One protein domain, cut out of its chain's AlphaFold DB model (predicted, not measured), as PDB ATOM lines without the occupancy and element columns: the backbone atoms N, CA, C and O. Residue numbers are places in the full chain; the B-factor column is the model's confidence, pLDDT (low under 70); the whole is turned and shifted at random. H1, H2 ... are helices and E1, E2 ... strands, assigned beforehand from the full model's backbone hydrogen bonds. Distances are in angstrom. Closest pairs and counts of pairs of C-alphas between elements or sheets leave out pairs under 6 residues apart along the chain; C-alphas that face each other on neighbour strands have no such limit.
ATOM      1  N   PHE A 526      36.982  14.970  -8.146       89.44
ATOM      2  CA  PHE A 526      37.185  16.015  -7.151       89.44
ATOM      3  C   PHE A 526      38.552  15.862  -6.480       89.44
ATOM      4  O   PHE A 526      38.896  14.775  -6.014       89.44
ATOM      5  N   GLU A 527      39.303  16.958  -6.390       88.31
ATOM      6  CA  GLU A 527      40.580  17.023  -5.683       88.31
ATOM      7  C   GLU A 527      40.708  18.317  -4.875       88.31
ATOM      8  O   GLU A 527      40.270  19.398  -5.284       88.31
ATOM      9  N   TRP A 528      41.366  18.216  -3.723       87.50
ATOM     10  CA  TRP A 528      41.763  19.374  -2.934       87.50
ATOM     11  C   TRP A 528      43.068  19.956  -3.480       87.50
ATOM     12  O   TRP A 528      44.123  19.337  -3.384       87.50
ATOM     13  N   ARG A 529      43.007  21.168  -4.044       82.94
ATOM     14  CA  ARG A 529      44.182  21.895  -4.566       82.94
ATOM     15  C   ARG A 529      44.982  22.598  -3.477       82.94
ATOM     16  O   ARG A 529      46.166  22.863  -3.647       82.94
ATOM     17  N   SER A 530      44.298  22.989  -2.411       83.12
ATOM     18  CA  SER A 530      44.858  23.685  -1.257       83.12
ATOM     19  C   SER A 530      44.042  23.330  -0.022       83.12
ATOM     20  O   SER A 530      42.928  22.818  -0.147       83.12
ATOM     21  N   GLU A 531      44.542  23.682   1.163       78.69
ATOM     22  CA  GLU A 531      43.834  23.439   2.424       78.69
ATOM     23  C   GLU A 531      42.420  24.022   2.471       78.69
ATOM     24  O   GLU A 531      41.605  23.538   3.253       78.69
ATOM     25  N   ASN A 532      42.131  25.053   1.669       82.31
ATOM     26  CA  ASN A 532      40.861  25.772   1.704       82.31
ATOM     27  C   ASN A 532      40.017  25.618   0.439       82.31
ATOM     28  O   ASN A 532      38.857  26.024   0.455       82.31
ATOM     29  N   ASN A 533      40.569  25.061  -0.642       87.12
ATOM     30  CA  ASN A 533      39.910  25.071  -1.942       87.12
ATOM     31  C   ASN A 533      40.017  23.728  -2.660       87.12
ATOM     32  O   ASN A 533      41.117  23.267  -2.978       87.12
ATOM     33  N   GLY A 534      38.857  23.143  -2.940       89.38
ATOM     34  CA  GLY A 534      38.691  21.945  -3.748       89.38
ATOM     35  C   GLY A 534      38.051  22.257  -5.094       89.38
ATOM     36  O   GLY A 534      37.263  23.197  -5.228       89.38
ATOM     37  N   GLU A 535      38.394  21.464  -6.096       91.19
ATOM     38  CA  GLU A 535      37.952  21.622  -7.478       91.19
ATOM     39  C   GLU A 535      37.564  20.280  -8.093       91.19
ATOM     40  O   GLU A 535      38.000  19.229  -7.634       91.19
ATOM     41  N   ILE A 536      36.748  20.324  -9.145       90.56
ATOM     42  CA  ILE A 536      36.441  19.149  -9.968       90.56
ATOM     43  C   ILE A 536      37.261  19.254 -11.248       90.56
ATOM     44  O   ILE A 536      37.141  20.252 -11.950       90.56
ATOM     45  N   GLN A 537      38.071  18.250 -11.561       87.50
ATOM     46  CA  GLN A 537      38.850  18.151 -12.793       87.50
ATOM     47  C   GLN A 537      38.256  17.096 -13.728       87.50
ATOM     48  O   GLN A 537      37.780  16.052 -13.283       87.50
ATOM     49  N   TYR A 538      38.331  17.339 -15.032       85.81
ATOM     50  CA  TYR A 538      37.862  16.418 -16.066       85.81
ATOM     51  C   TYR A 538      39.061  15.847 -16.823       85.81
ATOM     52  O   TYR A 538      39.540  16.432 -17.790       85.81
ATOM     53  N   LEU A 539      39.576  14.713 -16.341       75.56
ATOM     54  CA  LEU A 539      40.842  14.131 -16.812       75.56
ATOM     55  C   LEU A 539      40.780  13.570 -18.241       75.56
ATOM     56  O   LEU A 539      41.811  13.417 -18.888       75.56
ATOM     57  N   ASN A 540      39.578  13.267 -18.722       69.06
ATOM     58  CA  ASN A 540      39.301  12.658 -20.023       69.06
ATOM     59  C   ASN A 540      39.011  13.684 -21.135       69.06
ATOM     60  O   ASN A 540      38.615  13.298 -22.237       69.06
ATOM     61  N   LEU A 541      39.142  14.979 -20.846       71.62
ATOM     62  CA  LEU A 541      39.019  16.034 -21.846       71.62
ATOM     63  C   LEU A 541      40.410  16.454 -22.345       71.62
ATOM     64  O   LEU A 541      41.395  16.290 -21.628       71.62
ATOM     65  N   PRO A 542      40.526  16.993 -23.571       65.62
ATOM     66  CA  PRO A 542      41.774  17.589 -24.026       65.62
ATOM     67  C   PRO A 542      42.222  18.698 -23.073       65.62
ATOM     68  O   PRO A 542      41.405  19.510 -22.625       65.62
ATOM     69  N   GLN A 543      43.527  18.762 -22.810       72.62
ATOM     70  CA  GLN A 543      44.097  19.853 -22.031       72.62
ATOM     71  C   GLN A 543      43.792  21.196 -22.694       72.62
ATOM     72  O   GLN A 543      43.785  21.342 -23.920       72.62
ATOM     73  N   LEU A 544      43.554  22.196 -21.856       75.25
ATOM     74  CA  LEU A 544      43.453  23.579 -22.288       75.25
ATOM     75  C   LEU A 544      44.807  24.038 -22.847       75.25
ATOM     76  O   LEU A 544      45.844  23.448 -22.555       75.25
ATOM     77  N   SER A 545      44.819  25.145 -23.591       69.25
ATOM     78  CA  SER A 545      46.054  25.749 -24.127       69.25
ATOM     79  C   SER A 545      47.108  26.064 -23.056       69.25
ATOM     80  O   SER A 545      48.288  26.191 -23.361       69.25
ATOM     81  N   THR A 546      46.691  26.154 -21.795       73.25
ATOM     82  CA  THR A 546      47.548  26.320 -20.616       73.25
ATOM     83  C   THR A 546      48.232  25.026 -20.152       73.25
ATOM     84  O   THR A 546      48.952  25.055 -19.159       73.25
ATOM     85  N   GLY A 547      47.980  23.887 -20.807       73.94
ATOM     86  CA  GLY A 547      48.444  22.553 -20.402       73.94
ATOM     87  C   GLY A 547      47.661  21.942 -19.233       73.94
ATOM     88  O   GLY A 547      47.974  20.851 -18.765       73.94
ATOM     89  N   ARG A 548      46.634  22.635 -18.725       79.06
ATOM     90  CA  ARG A 548      45.822  22.169 -17.595       79.06
ATOM     91  C   ARG A 548      44.565  21.451 -18.076       79.06
ATOM     92  O   ARG A 548      43.941  21.872 -19.047       79.06
ATOM     93  N   GLN A 549      44.155  20.414 -17.349       81.94
ATOM     94  CA  GLN A 549      42.866  19.766 -17.586       81.94
ATOM     95  C   GLN A 549      41.694  20.707 -17.287       81.94
ATOM     96  O   GLN A 549      41.782  21.448 -16.304       81.94
ATOM     97  N   PRO A 550      40.601  20.689 -18.076       85.12
ATOM     98  CA  PRO A 550      39.397  21.457 -17.773       85.12
ATOM     99  C   PRO A 550      38.896  21.185 -16.352       85.12
ATOM    100  O   PRO A 550      38.918  20.044 -15.885       85.12
ATOM    101  N   TRP A 551      38.452  22.229 -15.648       90.12
ATOM    102  CA  TRP A 551      38.071  22.108 -14.241       90.12
ATOM    103  C   TRP A 551      36.984  23.103 -13.822       90.12
ATOM    104  O   TRP A 551      36.834  24.168 -14.420       90.12
ATOM    105  N   VAL A 552      36.263  22.768 -12.749       87.56
ATOM    106  CA  VAL A 552      35.364  23.676 -12.028       87.56
ATOM    107  C   VAL A 552      36.104  24.220 -10.803       87.56
ATOM    108  O   VAL A 552      36.332  23.471  -9.844       87.56
ATOM    109  N   PRO A 553      36.516  25.502 -10.809       86.62
ATOM    110  CA  PRO A 553      37.268  26.086  -9.709       86.62
ATOM    111  C   PRO A 553      36.403  26.242  -8.461       86.62
ATOM    112  O   PRO A 553      35.214  26.544  -8.539       86.62
ATOM    113  N   SER A 554      37.039  26.123  -7.297       86.88
ATOM    114  CA  SER A 554      36.440  26.466  -6.002       86.88
ATOM    115  C   SER A 554      35.090  25.799  -5.729       86.88
ATOM    116  O   SER A 554      34.180  26.380  -5.121       86.88
ATOM    117  N   PHE A 555      34.967  24.552  -6.185       88.12
ATOM    118  CA  PHE A 555      33.764  23.760  -6.019       88.12
ATOM    119  C   PHE A 555      33.512  23.408  -4.556       88.12
ATOM    120  O   PHE A 555      32.368  23.296  -4.161       88.12
ATOM    121  N   ILE A 556      34.521  23.307  -3.694       88.38
ATOM    122  CA  ILE A 556      34.298  23.345  -2.241       88.38
ATOM    123  C   ILE A 556      35.274  24.336  -1.636       88.38
ATOM    124  O   ILE A 556      36.474  24.252  -1.868       88.38
ATOM    125  N   GLN A 557      34.741  25.259  -0.839       85.06
ATOM    126  CA  GLN A 557      35.538  26.161  -0.022       85.06
ATOM    127  C   GLN A 557      35.378  25.754   1.435       85.06
ATOM    128  O   GLN A 557      34.266  25.766   1.973       85.06
ATOM    129  N   ARG A 558      36.487  25.361   2.055       82.94
ATOM    130  CA  ARG A 558      36.521  24.946   3.456       82.94
ATOM    131  C   ARG A 558      36.294  26.167   4.337       82.94
ATOM    132  O   ARG A 558      36.913  27.211   4.134       82.94
ATOM    133  N   LYS A 559      35.427  26.030   5.337       79.44
ATOM    134  CA  LYS A 559      35.245  27.059   6.367       79.44
ATOM    135  C   LYS A 559      35.830  26.563   7.681       79.44
ATOM    136  O   LYS A 559      35.567  25.438   8.101       79.44
ATOM    137  N   GLN A 560      36.635  27.412   8.313       81.12
ATOM    138  CA  GLN A 560      37.093  27.200   9.681       81.12
ATOM    139  C   GLN A 560      36.084  27.813  10.645       81.12
ATOM    140  O   GLN A 560      35.587  28.915  10.414       81.12
ATOM    141  N   TYR A 561      35.807  27.109  11.733       81.00
ATOM    142  CA  TYR A 561      34.950  27.582  12.806       81.00
ATOM    143  C   TYR A 561      35.584  27.258  14.157       81.00
ATOM    144  O   TYR A 561      36.376  26.325  14.301       81.00
ATOM    145  N   TYR A 562      35.258  28.075  15.152       78.12
ATOM    146  CA  TYR A 562      35.697  27.849  16.522       78.12
ATOM    147  C   TYR A 562      34.802  26.802  17.172       78.12
ATOM    148  O   TYR A 562      33.582  26.898  17.068       78.12
ATOM    149  N   THR A 563      35.397  25.829  17.858       77.38
ATOM    150  CA  THR A 563      34.631  24.793  18.573       77.38
ATOM    151  C   THR A 563      34.121  25.271  19.931       77.38
ATOM    152  O   THR A 563      33.248  24.639  20.507       77.38
ATOM    153  N   GLY A 564      34.657  26.386  20.440       75.38
ATOM    154  CA  GLY A 564      34.406  26.866  21.803       75.38
ATOM    155  C   GLY A 564      35.345  26.256  22.847       75.38
ATOM    156  O   GLY A 564      35.402  26.750  23.969       75.38
ATOM    157  N   GLU A 565      36.135  25.251  22.469       78.56
ATOM    158  CA  GLU A 565      37.104  24.576  23.335       78.56
ATOM    159  C   GLU A 565      38.474  25.275  23.285       78.56
ATOM    160  O   GLU A 565      38.818  25.974  22.323       78.56
ATOM    161  N   LEU A 566      39.266  25.120  24.348       78.12
ATOM    162  CA  LEU A 566      40.648  25.591  24.408       78.12
ATOM    163  C   LEU A 566      41.587  24.395  24.247       78.12
ATOM    164  O   LEU A 566      41.461  23.392  24.940       78.12
ATOM    165  N   THR A 567      42.571  24.531  23.366       75.56
ATOM    166  CA  THR A 567      43.703  23.603  23.276       75.56
ATOM    167  C   THR A 567      44.480  23.570  24.604       75.56
ATOM    168  O   THR A 567      44.438  24.551  25.352       75.56
ATOM    169  N   PRO A 568      45.297  22.530  24.870       75.62
ATOM    170  CA  PRO A 568      46.134  22.443  26.078       75.62
ATOM    171  C   PRO A 568      47.089  23.634  26.288       75.62
ATOM    172  O   PRO A 568      47.600  23.846  27.381       75.62
ATOM    173  N   THR A 569      47.320  24.428  25.238       79.75
ATOM    174  CA  THR A 569      48.143  25.649  25.254       79.75
ATOM    175  C   THR A 569      47.338  26.938  25.483       79.75
ATOM    176  O   THR A 569      47.881  28.034  25.364       79.75
ATOM    177  N   GLY A 570      46.033  26.838  25.763       76.00
ATOM    178  CA  GLY A 570      45.139  27.978  25.995       76.00
ATOM    179  C   GLY A 570      44.673  28.707  24.729       76.00
ATOM    180  O   GLY A 570      44.034  29.753  24.819       76.00
ATOM    181  N   ARG A 571      44.966  28.186  23.529       75.88
ATOM    182  CA  ARG A 571      44.453  28.744  22.261       75.88
ATOM    183  C   ARG A 571      43.076  28.176  21.943       75.88
ATOM    184  O   ARG A 571      42.873  26.981  22.131       75.88
ATOM    185  N   ARG A 572      42.168  28.991  21.396       76.81
ATOM    186  CA  ARG A 572      40.855  28.526  20.914       76.81
ATOM    187  C   ARG A 572      41.028  27.475  19.823       76.81
ATOM    188  O   ARG A 572      41.689  27.739  18.818       76.81
ATOM    189  N   GLU A 573      40.416  26.320  20.021       79.31
ATOM    190  CA  GLU A 573      40.419  25.240  19.053       79.31
ATOM    191  C   GLU A 573      39.559  25.622  17.842       79.31
ATOM    192  O   GLU A 573      38.460  26.182  17.946       79.31
ATOM    193  N   ARG A 574      40.121  25.374  16.660       77.69
ATOM    194  CA  ARG A 574      39.465  25.602  15.378       77.69
ATOM    195  C   ARG A 574      39.311  24.259  14.697       77.69
ATOM    196  O   ARG A 574      40.306  23.579  14.460       77.69
ATOM    197  N   LYS A 575      38.077  23.918  14.349       80.69
ATOM    198  CA  LYS A 575      37.787  22.816  13.436       80.69
ATOM    199  C   LYS A 575      37.416  23.386  12.084       80.69
ATOM    200  O   LYS A 575      37.165  24.579  11.904       80.69
ATOM    201  N   SER A 576      37.449  22.517  11.102       79.50
ATOM    202  CA  SER A 576      37.161  22.866   9.729       79.50
ATOM    203  C   SER A 576      36.164  21.891   9.159       79.50
ATOM    204  O   SER A 576      36.272  20.698   9.439       79.50
ATOM    205  N   TRP A 577      35.278  22.378   8.304       81.38
ATOM    206  CA  TRP A 577      34.365  21.511   7.584       81.38
ATOM    207  C   TRP A 577      34.406  21.783   6.074       81.38
ATOM    208  O   TRP A 577      34.346  22.954   5.671       81.38
ATOM    209  N   PRO A 578      34.470  20.729   5.237       85.38
ATOM    210  CA  PRO A 578      34.822  19.342   5.593       85.38
ATOM    211  C   PRO A 578      36.310  19.211   5.984       85.38
ATOM    212  O   PRO A 578      37.132  20.060   5.624       85.38
ATOM    213  N   ASP A 579      36.669  18.165   6.731       83.25
ATOM    214  CA  ASP A 579      38.070  17.767   6.903       83.25
ATOM    215  C   ASP A 579      38.593  17.132   5.604       83.25
ATOM    216  O   ASP A 579      38.009  16.182   5.076       83.25
ATOM    217  N   ILE A 580      39.706  17.666   5.099       83.88
ATOM    218  CA  ILE A 580      40.382  17.219   3.877       83.88
ATOM    219  C   ILE A 580      40.821  15.753   3.954       83.88
ATOM    220  O   ILE A 580      40.809  15.055   2.942       83.88
ATOM    221  N   ASN A 581      41.154  15.273   5.154       84.25
ATOM    222  CA  ASN A 581      41.596  13.898   5.376       84.25
ATOM    223  C   ASN A 581      40.422  12.928   5.562       84.25
ATOM    224  O   ASN A 581      40.615  11.713   5.571       84.25
ATOM    225  N   ASN A 582      39.194  13.437   5.696       87.31
ATOM    226  CA  ASN A 582      38.005  12.618   5.860       87.31
ATOM    227  C   ASN A 582      37.224  12.534   4.542       87.31
ATOM    228  O   ASN A 582      36.452  13.430   4.176       87.31
ATOM    229  N   LYS A 583      37.398  11.409   3.841       85.25
ATOM    230  CA  LYS A 583      36.715  11.134   2.571       85.25
ATOM    231  C   LYS A 583      35.194  11.212   2.714       85.25
ATOM    232  O   LYS A 583      34.554  11.819   1.865       85.25
ATOM    233  N   SER A 584      34.620  10.676   3.791       87.75
ATOM    234  CA  SER A 584      33.169  10.687   4.015       87.75
ATOM    235  C   SER A 584      32.624  12.105   4.191       87.75
ATOM    236  O   SER A 584      31.597  12.436   3.604       87.75
ATOM    237  N   GLN A 585      33.331  12.973   4.924       89.19
ATOM    238  CA  GLN A 585      32.939  14.382   5.064       89.19
ATOM    239  C   GLN A 585      33.060  15.143   3.742       89.19
ATOM    240  O   GLN A 585      32.173  15.923   3.396       89.19
ATOM    241  N   THR A 586      34.130  14.897   2.982       89.19
ATOM    242  CA  THR A 586      34.302  15.484   1.645       89.19
ATOM    243  C   THR A 586      33.172  15.041   0.709       89.19
ATOM    244  O   THR A 586      32.541  15.890   0.080       89.19
ATOM    245  N   SER A 587      32.854  13.744   0.667       89.38
ATOM    246  CA  SER A 587      31.748  13.191  -0.126       89.38
ATOM    247  C   SER A 587      30.390  13.760   0.290       89.38
ATOM    248  O   SER A 587      29.607  14.149  -0.571       89.38
ATOM    249  N   ALA A 588      30.119  13.872   1.593       89.31
ATOM    250  CA  ALA A 588      28.881  14.465   2.095       89.31
ATOM    251  C   ALA A 588      28.759  15.943   1.695       89.31
ATOM    252  O   ALA A 588      27.711  16.374   1.222       89.31
ATOM    253  N   MET A 589      29.840  16.721   1.814       89.31
ATOM    254  CA  MET A 589      29.845  18.126   1.397       89.31
ATOM    255  C   MET A 589      29.649  18.281  -0.118       89.31
ATOM    256  O   MET A 589      28.934  19.186  -0.554       89.31
ATOM    257  N   LEU A 590      30.255  17.401  -0.924       90.19
ATOM    258  CA  LEU A 590      30.015  17.345  -2.368       90.19
ATOM    259  C   LEU A 590      28.542  17.083  -2.663       90.19
ATOM    260  O   LEU A 590      27.947  17.823  -3.443       90.19
ATOM    261  N   ALA A 591      27.953  16.084  -2.003       90.00
ATOM    262  CA  ALA A 591      26.555  15.727  -2.181       90.00
ATOM    263  C   ALA A 591      25.621  16.886  -1.815       90.00
ATOM    264  O   ALA A 591      24.775  17.255  -2.618       90.00
ATOM    265  N   VAL A 592      25.834  17.542  -0.669       89.06
ATOM    266  CA  VAL A 592      25.048  18.718  -0.250       89.06
ATOM    267  C   VAL A 592      25.166  19.864  -1.254       89.06
ATOM    268  O   VAL A 592      24.185  20.552  -1.535       89.06
ATOM    269  N   ARG A 593      26.359  20.104  -1.809       86.50
ATOM    270  CA  ARG A 593      26.529  21.175  -2.796       86.50
ATOM    271  C   ARG A 593      25.865  20.838  -4.130       86.50
ATOM    272  O   ARG A 593      25.257  21.728  -4.714       86.50
ATOM    273  N   LEU A 594      25.969  19.591  -4.585       85.44
ATOM    274  CA  LEU A 594      25.325  19.104  -5.808       85.44
ATOM    275  C   LEU A 594      23.800  18.996  -5.660       85.44
ATOM    276  O   LEU A 594      23.089  19.236  -6.630       85.44
ATOM    277  N   ALA A 595      23.289  18.750  -4.450       83.12
ATOM    278  CA  ALA A 595      21.855  18.681  -4.170       83.12
ATOM    279  C   ALA A 595      21.130  19.998  -4.485       83.12
ATOM    280  O   ALA A 595      19.954  20.003  -4.825       83.12
ATOM    281  N   LYS A 596      21.853  21.128  -4.459       74.31
ATOM    282  CA  LYS A 596      21.329  22.433  -4.890       74.31
ATOM    283  C   LYS A 596      21.034  22.515  -6.388       74.31
ATOM    284  O   LYS A 596      20.381  23.458  -6.813       74.31
ATOM    285  N   THR A 597      21.587  21.600  -7.179       66.12
ATOM    286  CA  THR A 597      21.412  21.549  -8.637       66.12
ATOM    287  C   THR A 597      20.488  20.423  -9.094       66.12
ATOM    288  O   THR A 597      20.198  20.340 -10.281       66.12
TER     289      THR A 597
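Overview. This is residues 526 to 597 of the 613 residues of the protein "Helicase ATP-binding domain-containing protein" of Synechococcus elongatus PCC 11801 (UniProt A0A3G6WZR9). A small sheet of three strands, E1, E2 and E3, runs on lengthwise into a two-stranded hairpin, E4 and E5, which makes one arm of a long, thin model; the long loop of residues 538 to 550 makes the other end. The one named helix, H1, packs slantwise over one face of the three-stranded sheet, and its last residues reach out to the side of the long axis. The printed part has 72 residues, with five named strands and then one named helix in the order E1 E2 E3 E4 E5 H1; its class is mixed, helices and strands. The sheets have the orders E1 - E2 - E3 and E4 - E5, both antiparallel. The whole is loose, with a radius of gyration of the C-alphas of 15.8 A, and elongated, spanning 51 by 27 by 17 A.

Along the chain. E1 is residues 526 to 530, beginning at C-alpha 526 at (37.185, 16.015, -7.151). E2 is residues 533 to 537, and E3 is residues 551 to 557, 15.0 A long. E4, residues 559 to 566, is the longest strand by residues and measures 18.9 A; its C-alpha 566 is at (40.648, 25.591, 24.408). E5 is residues 572 to 577, 16.4 A long. H1 is residues 583 to 595, 18.0 A long, ending at C-alpha 595 at (21.855, 18.681, -4.170).

Arrangement. E1, E2 and E3 form a meander, each strand the antiparallel neighbour of the one before. The sheet is only just strongly twisted, its C-alphas lying up to 4.4 A off its best plane. In the hairpin of E1 and E2, N 527 and O 535 are within hydrogen-bond range at 2.9 A; in that of E2 and E3, N 534 and O 556 are at 2.8 A. H1 is on one face of this sheet, giving two layers, a helix layer and a sheet layer, with a height over the sheet of 9.1 A. It is only just over E1 and E3, with 3 of its C-alphas falling on each, and only just slantwise to the strands, at 59 degrees to E1 on the local plane. The closest C-alphas of E3 and H1, those of Ile 556 and Leu 590, are 7.4 A apart. In H1 every O i to N i+4 pair is within hydrogen-bond range. E3 runs on into E4 at 24 degrees, and E4 bends by 55 degrees at residue 563. In the hairpin of E4 and E5, N 573 and O 565 are 2.8 A apart. E4 and H1 are apart.

Size, cuts and confidence. The two C-alphas farthest apart, those of Pro 542 and Gly 570, are 51.2 A apart. The printed part has no cut. The link from E2 to E3, 13 residues, is long; the other links are tight. The mean pLDDT of the printed part is 82.0, and residues 540, 542, 545 and 597 are under 70.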